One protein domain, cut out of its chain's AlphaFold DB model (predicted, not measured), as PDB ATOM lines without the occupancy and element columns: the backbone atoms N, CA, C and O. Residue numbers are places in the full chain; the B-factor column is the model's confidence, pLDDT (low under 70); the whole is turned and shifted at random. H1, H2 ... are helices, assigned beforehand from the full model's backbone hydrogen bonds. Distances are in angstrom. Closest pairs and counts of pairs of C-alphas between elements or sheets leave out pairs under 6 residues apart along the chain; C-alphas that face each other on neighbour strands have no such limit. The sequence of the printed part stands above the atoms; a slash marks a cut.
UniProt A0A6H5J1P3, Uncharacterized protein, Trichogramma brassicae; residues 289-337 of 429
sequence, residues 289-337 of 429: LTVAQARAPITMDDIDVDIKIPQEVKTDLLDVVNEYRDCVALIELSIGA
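What this domain is: This is residues 289 to 337 of the 429 residues of an uncharacterized protein of Trichogramma brassicae (UniProt A0A6H5J1P3). This domain has little regular structure: a long stretch with no named element, residues 289 to 310, runs out along the longest axis, and the chain then folds back into one helix, H1. A short helix, H2, follows near the end of the printed part, where residues 331 to 337 stick out. The printed part has 49 residues, 17 of them in the two named helices, with no named strand; the class is all helix. It is loose, with a radius of gyration of the C-alphas of 12.5 A, and spans 37 by 22 by 14 A.

How they stand to each other: H1, residues 311 to 323, and H2, residues 332 to 335, are apart, joined by a short link of 8 residues. Every O i to N i+4 pair in H1 is within hydrogen-bond range; H2 is too short for such a pair, but its one O i to N i+3 pair is within range. Residues 307 to 312 stand free.

Where its parts are: C-alpha 289 is at (-123.263, 378.266, 20.728). H1 runs 18.4 A from C-alpha 311 at (-145.621, 369.966, -4.303). H2 runs 5.5 A, to C-alpha 335 at (-136.805, 378.359, 22.531).

The domain as a whole: The two farthest C-alphas, of Thr 290 and Lys 308, are 38.9 A apart. The printed part has no cut. Model pLDDT is under 70 at residues 289 to 295 and 326 to 337.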
ATOM      1  N   LEU A 289    -122.817 379.485  21.363       50.94
ATOM      2  CA  LEU A 289    -123.263 378.266  20.728       50.94
ATOM      3  C   LEU A 289    -122.388 378.166  19.491       50.94
ATOM      4  O   LEU A 289    -122.713 378.706  18.438       50.94
ATOM      5  N   THR A 290    -121.212 377.562  19.644       48.53
ATOM      6  CA  THR A 290    -120.381 377.198  18.515       48.53
ATOM      7  C   THR A 290    -121.295 376.404  17.602       48.53
ATOM      8  O   THR A 290    -121.708 375.298  17.958       48.53
ATOM      9  N   VAL A 291    -121.624 376.966  16.437       51.09
ATOM     10  CA  VAL A 291    -122.357 376.314  15.338       51.09
ATOM     11  C   VAL A 291    -121.469 375.216  14.718       51.09
ATOM     12  O   VAL A 291    -121.403 375.014  13.515       51.09
ATOM     13  N   ALA A 292    -120.693 374.522  15.551       45.31
ATOM     14  CA  ALA A 292    -119.731 373.504  15.173       45.31
ATOM     15  C   ALA A 292    -120.415 372.172  14.856       45.31
ATOM     16  O   ALA A 292    -119.791 371.284  14.283       45.31
ATOM     17  N   GLN A 293    -121.700 372.029  15.178       53.03
ATOM     18  CA  GLN A 293    -122.518 370.977  14.603       53.03
ATOM     19  C   GLN A 293    -123.301 371.594  13.458       53.03
ATOM     20  O   GLN A 293    -124.352 372.194  13.672       53.03
ATOM     21  N   ALA A 294    -122.756 371.464  12.246       57.19
ATOM     22  CA  ALA A 294    -123.536 371.648  11.036       57.19
ATOM     23  C   ALA A 294    -124.818 370.829  11.205       57.19
ATOM     24  O   ALA A 294    -124.771 369.597  11.282       57.19
ATOM     25  N   ARG A 295    -125.953 371.515  11.364       67.38
ATOM     26  CA  ARG A 295    -127.240 370.835  11.442       67.38
ATOM     27  C   ARG A 295    -127.432 370.112  10.119       67.38
ATOM     28  O   ARG A 295    -127.164 370.682   9.056       67.38
ATOM     29  N   ALA A 296    -127.843 368.848  10.190       79.12
ATOM     30  CA  ALA A 296    -128.222 368.125   8.988       79.12
ATOM     31  C   ALA A 296    -129.289 368.949   8.240       79.12
ATOM     32  O   ALA A 296    -130.127 369.578   8.896       79.12
ATOM     33  N   PRO A 297    -129.229 369.022   6.899       87.75
ATOM     34  CA  PRO A 297    -130.264 369.691   6.125       87.75
ATOM     35  C   PRO A 297    -131.627 369.085   6.463       87.75
ATOM     36  O   PRO A 297    -131.752 367.869   6.607       87.75
ATOM     37  N   ILE A 298    -132.622 369.954   6.607       89.00
ATOM     38  CA  ILE A 298    -134.007 369.569   6.861       89.00
ATOM     39  C   ILE A 298    -134.516 368.909   5.584       89.00
ATOM     40  O   ILE A 298    -134.278 369.418   4.486       89.00
ATOM     41  N   THR A 299    -135.168 367.763   5.718       93.50
ATOM     42  CA  THR A 299    -135.732 366.995   4.608       93.50
ATOM     43  C   THR A 299    -137.236 367.229   4.503       93.50
ATOM     44  O   THR A 299    -137.865 367.757   5.417       93.50
ATOM     45  N   MET A 300    -137.844 366.837   3.380       90.62
ATOM     46  CA  MET A 300    -139.297 366.967   3.205       90.62
ATOM     47  C   MET A 300    -140.084 366.154   4.249       90.62
ATOM     48  O   MET A 300    -141.177 366.556   4.631       90.62
ATOM     49  N   ASP A 301    -139.509 365.056   4.750       90.06
ATOM     50  CA  ASP A 301    -140.121 364.206   5.779       90.06
ATOM     51  C   ASP A 301    -140.177 364.891   7.156       90.06
ATOM     52  O   ASP A 301    -140.999 364.528   7.999       90.06
ATOM     53  N   ASP A 302    -139.335 365.907   7.375       85.38
ATOM     54  CA  ASP A 302    -139.309 366.714   8.598       85.38
ATOM     55  C   ASP A 302    -140.366 367.840   8.585       85.38
ATOM     56  O   ASP A 302    -140.634 368.460   9.620       85.38
ATOM     57  N   ILE A 303    -140.976 368.122   7.423       85.75
ATOM     58  CA  ILE A 303    -141.981 369.176   7.244       85.75
ATOM     59  C   ILE A 303    -143.381 368.552   7.160       85.75
ATOM     60  O   ILE A 303    -143.794 368.017   6.133       85.75
ATOM     61  N   ASP A 304    -144.159 368.691   8.235       85.12
ATOM     62  CA  ASP A 304    -145.560 368.256   8.268       85.12
ATOM     63  C   ASP A 304    -146.472 369.321   7.634       85.12
ATOM     64  O   ASP A 304    -146.934 370.267   8.278       85.12
ATOM     65  N   VAL A 305    -146.684 369.194   6.325       83.88
ATOM     66  CA  VAL A 305    -147.579 370.039   5.522       83.88
ATOM     67  C   VAL A 305    -148.741 369.214   4.984       83.88
ATOM     68  O   VAL A 305    -148.529 368.148   4.399       83.88
ATOM     69  N   ASP A 306    -149.964 369.742   5.120       85.88
ATOM     70  CA  ASP A 306    -151.203 369.091   4.666       85.88
ATOM     71  C   ASP A 306    -151.052 368.550   3.227       85.88
ATOM     72  O   ASP A 306    -150.408 369.145   2.352       85.88
ATOM     73  N   ILE A 307    -151.651 367.387   2.977       80.44
ATOM     74  CA  ILE A 307    -151.624 366.659   1.702       80.44
ATOM     75  C   ILE A 307    -152.164 367.536   0.560       80.44
ATOM     76  O   ILE A 307    -151.793 367.357  -0.594       80.44
ATOM     77  N   LYS A 308    -153.006 368.523   0.884       91.81
ATOM     78  CA  LYS A 308    -153.631 369.437  -0.080       91.81
ATOM     79  C   LYS A 308    -152.700 370.512  -0.649       91.81
ATOM     80  O   LYS A 308    -153.084 371.171  -1.611       91.81
ATOM     81  N   ILE A 309    -151.522 370.732  -0.062       88.75
ATOM     82  CA  ILE A 309    -150.592 371.766  -0.532       88.75
ATOM     83  C   ILE A 309    -149.849 371.255  -1.782       88.75
ATOM     84  O   ILE A 309    -149.283 370.160  -1.726       88.75
ATOM     85  N   PRO A 310    -149.815 372.021  -2.892       93.81
ATOM     86  CA  PRO A 310    -149.075 371.642  -4.094       93.81
ATOM     87  C   PRO A 310    -147.593 371.372  -3.813       93.81
ATOM     88  O   PRO A 310    -146.968 372.072  -3.016       93.81
ATOM     89  N   GLN A 311    -147.013 370.388  -4.508       91.12
ATOM     90  CA  GLN A 311    -145.621 369.966  -4.303       91.12
ATOM     91  C   GLN A 311    -144.607 371.099  -4.541       91.12
ATOM     92  O   GLN A 311    -143.590 371.161  -3.853       91.12
ATOM     93  N   GLU A 312    -144.904 372.014  -5.466       93.38
ATOM     94  CA  GLU A 312    -144.086 373.203  -5.744       93.38
ATOM     95  C   GLU A 312    -143.947 374.075  -4.488       93.38
ATOM     96  O   GLU A 312    -142.838 374.351  -4.044       93.38
ATOM     97  N   VAL A 313    -145.064 374.368  -3.814       91.19
ATOM     98  CA  VAL A 313    -145.085 375.172  -2.578       91.19
ATOM     99  C   VAL A 313    -144.346 374.474  -1.434       91.19
ATOM    100  O   VAL A 313    -143.688 375.129  -0.628       91.19
ATOM    101  N   LYS A 314    -144.434 373.139  -1.350       91.19
ATOM    102  CA  LYS A 314    -143.671 372.363  -0.358       91.19
ATOM    103  C   LYS A 314    -142.163 372.468  -0.599       91.19
ATOM    104  O   LYS A 314    -141.402 372.547   0.359       91.19
ATOM    105  N   THR A 315    -141.752 372.477  -1.864       93.69
ATOM    106  CA  THR A 315    -140.343 372.576  -2.270       93.69
ATOM    107  C   THR A 315    -139.790 373.967  -1.968       93.69
ATOM    108  O   THR A 315    -138.773 374.068  -1.292       93.69
ATOM    109  N   ASP A 316    -140.525 375.026  -2.319       91.50
ATOM    110  CA  ASP A 316    -140.144 376.404  -1.981       91.50
ATOM    111  C   ASP A 316    -140.021 376.600  -0.460       91.50
ATOM    112  O   ASP A 316    -139.090 377.239   0.033       91.50
ATOM    113  N   LEU A 317    -140.946 376.015   0.312       89.38
ATOM    114  CA  LEU A 317    -140.884 376.055   1.772       89.38
ATOM    115  C   LEU A 317    -139.639 375.337   2.309       89.38
ATOM    116  O   LEU A 317    -138.998 375.848   3.225       89.38
ATOM    117  N   LEU A 318    -139.298 374.170   1.757       92.25
ATOM    118  CA  LEU A 318    -138.109 373.407   2.136       92.25
ATOM    119  C   LEU A 318    -136.817 374.190   1.866       92.25
ATOM    120  O   LEU A 318    -135.910 374.167   2.701       92.25
ATOM    121  N   ASP A 319    -136.751 374.899   0.739       91.19
ATOM    122  CA  ASP A 319    -135.605 375.728   0.367       91.19
ATOM    123  C   ASP A 319    -135.430 376.894   1.345       91.19
ATOM    124  O   ASP A 319    -134.347 377.066   1.905       91.19
ATOM    125  N   VAL A 320    -136.510 377.619   1.655       88.94
ATOM    126  CA  VAL A 320    -136.490 378.710   2.646       88.94
ATOM    127  C   VAL A 320    -136.109 378.182   4.031       88.94
ATOM    128  O   VAL A 320    -135.270 378.753   4.726       88.94
ATOM    129  N   VAL A 321    -136.695 377.066   4.461       86.69
ATOM    130  CA  VAL A 321    -136.410 376.474   5.775       86.69
ATOM    131  C   VAL A 321    -134.944 376.046   5.886       86.69
ATOM    132  O   VAL A 321    -134.344 376.230   6.944       86.69
ATOM    133  N   ASN A 322    -134.343 375.537   4.809       86.81
ATOM    134  CA  ASN A 322    -132.922 375.201   4.780       86.81
ATOM    135  C   ASN A 322    -132.006 376.428   4.680       86.81
ATOM    136  O   ASN A 322    -130.947 376.423   5.309       86.81
ATOM    137  N   GLU A 323    -132.406 377.470   3.949       84.38
ATOM    138  CA  GLU A 323    -131.679 378.744   3.852       84.38
ATOM    139  C   GLU A 323    -131.540 379.405   5.230       84.38
ATOM    140  O   GLU A 323    -130.465 379.883   5.593       84.38
ATOM    141  N   TYR A 324    -132.601 379.351   6.039       80.06
ATOM    142  CA  TYR A 324    -132.649 379.954   7.374       80.06
ATOM    143  C   TYR A 324    -132.566 378.929   8.516       80.06
ATOM    144  O   TYR A 324    -132.898 379.255   9.656       80.06
ATOM    145  N   ARG A 325    -132.105 377.695   8.270       76.75
ATOM    146  CA  ARG A 325    -132.122 376.593   9.266       76.75
ATOM    147  C   ARG A 325    -131.352 376.875  10.557       76.75
ATOM    148  O   ARG A 325    -131.656 376.304  11.606       76.75
ATOM    149  N   ASP A 326    -130.355 377.750  10.478       69.25
ATOM    150  CA  ASP A 326    -129.552 378.173  11.626       69.25
ATOM    151  C   ASP A 326    -130.271 379.255  12.454       69.25
ATOM    152  O   ASP A 326    -129.977 379.436  13.634       69.25
ATOM    153  N   CYS A 327    -131.277 379.908  11.865       66.69
ATOM    154  CA  CYS A 327    -132.174 380.867  12.510       66.69
ATOM    155  C   CYS A 327    -133.463 380.212  13.035       66.69
ATOM    156  O   CYS A 327    -134.162 380.802  13.860       66.69
ATOM    157  N   VAL A 328    -133.799 379.005  12.569       60.38
ATOM    158  CA  VAL A 328    -134.994 378.268  12.998       60.38
ATOM    159  C   VAL A 328    -134.668 377.411  14.224       60.38
ATOM    160  O   VAL A 328    -133.768 376.566  14.228       60.38
ATOM    161  N   ALA A 329    -135.425 377.613  15.300       56.50
ATOM    162  CA  ALA A 329    -135.397 376.745  16.467       56.50
ATOM    163  C   ALA A 329    -136.159 375.446  16.150       56.50
ATOM    164  O   ALA A 329    -137.386 375.427  16.143       56.50
ATOM    165  N   LEU A 330    -135.433 374.360  15.862       52.38
ATOM    166  CA  LEU A 330    -136.021 373.056  15.505       52.38
ATOM    167  C   LEU A 330    -136.498 372.242  16.715       52.38
ATOM    168  O   LEU A 330    -137.157 371.219  16.555       52.38
ATOM    169  N   ILE A 331    -136.167 372.680  17.930       49.16
ATOM    170  CA  ILE A 331    -136.553 371.995  19.164       49.16
ATOM    171  C   ILE A 331    -137.244 373.006  20.075       49.16
ATOM    172  O   ILE A 331    -136.727 374.098  20.297       49.16
ATOM    173  N   GLU A 332    -138.376 372.639  20.672       42.12
ATOM    174  CA  GLU A 332    -139.069 373.453  21.686       42.12
ATOM    175  C   GLU A 332    -138.114 373.856  22.841       42.12
ATOM    176  O   GLU A 332    -138.155 374.980  23.340       42.12
ATOM    177  N   LEU A 333    -137.139 372.987  23.157       40.47
ATOM    178  CA  LEU A 333    -136.019 373.245  24.078       40.47
ATOM    179  C   LEU A 333    -135.105 374.403  23.644       40.47
ATOM    180  O   LEU A 333    -134.597 375.125  24.497       40.47
ATOM    181  N   SER A 334    -134.900 374.610  22.340       38.62
ATOM    182  CA  SER A 334    -134.074 375.713  21.821       38.62
ATOM    183  C   SER A 334    -134.749 377.087  21.921       38.62
ATOM    184  O   SER A 334    -134.075 378.101  21.776       38.62
ATOM    185  N   ILE A 335    -136.044 377.128  22.254       40.03
ATOM    186  CA  ILE A 335    -136.805 378.359  22.531       40.03
ATOM    187  C   ILE A 335    -136.772 378.695  24.041       40.03
ATOM    188  O   ILE A 335    -137.346 379.683  24.487       40.03
ATOM    189  N   GLY A 336    -136.095 377.892  24.875       31.55
ATOM    190  CA  GLY A 336    -136.100 378.082  26.330       31.55
ATOM    191  C   GLY A 336    -137.456 377.776  26.981       31.55
ATOM    192  O   GLY A 336    -137.658 378.066  28.163       31.55
ATOM    193  N   ALA A 337    -138.387 377.161  26.242       36.75
ATOM    194  CA  ALA A 337    -139.626 376.657  26.807       36.75
ATOM    195  C   ALA A 337    -139.305 375.404  27.635       36.75
ATOM    196  O   ALA A 337    -138.822 374.396  27.121       36.75
TER     197      ALA A 337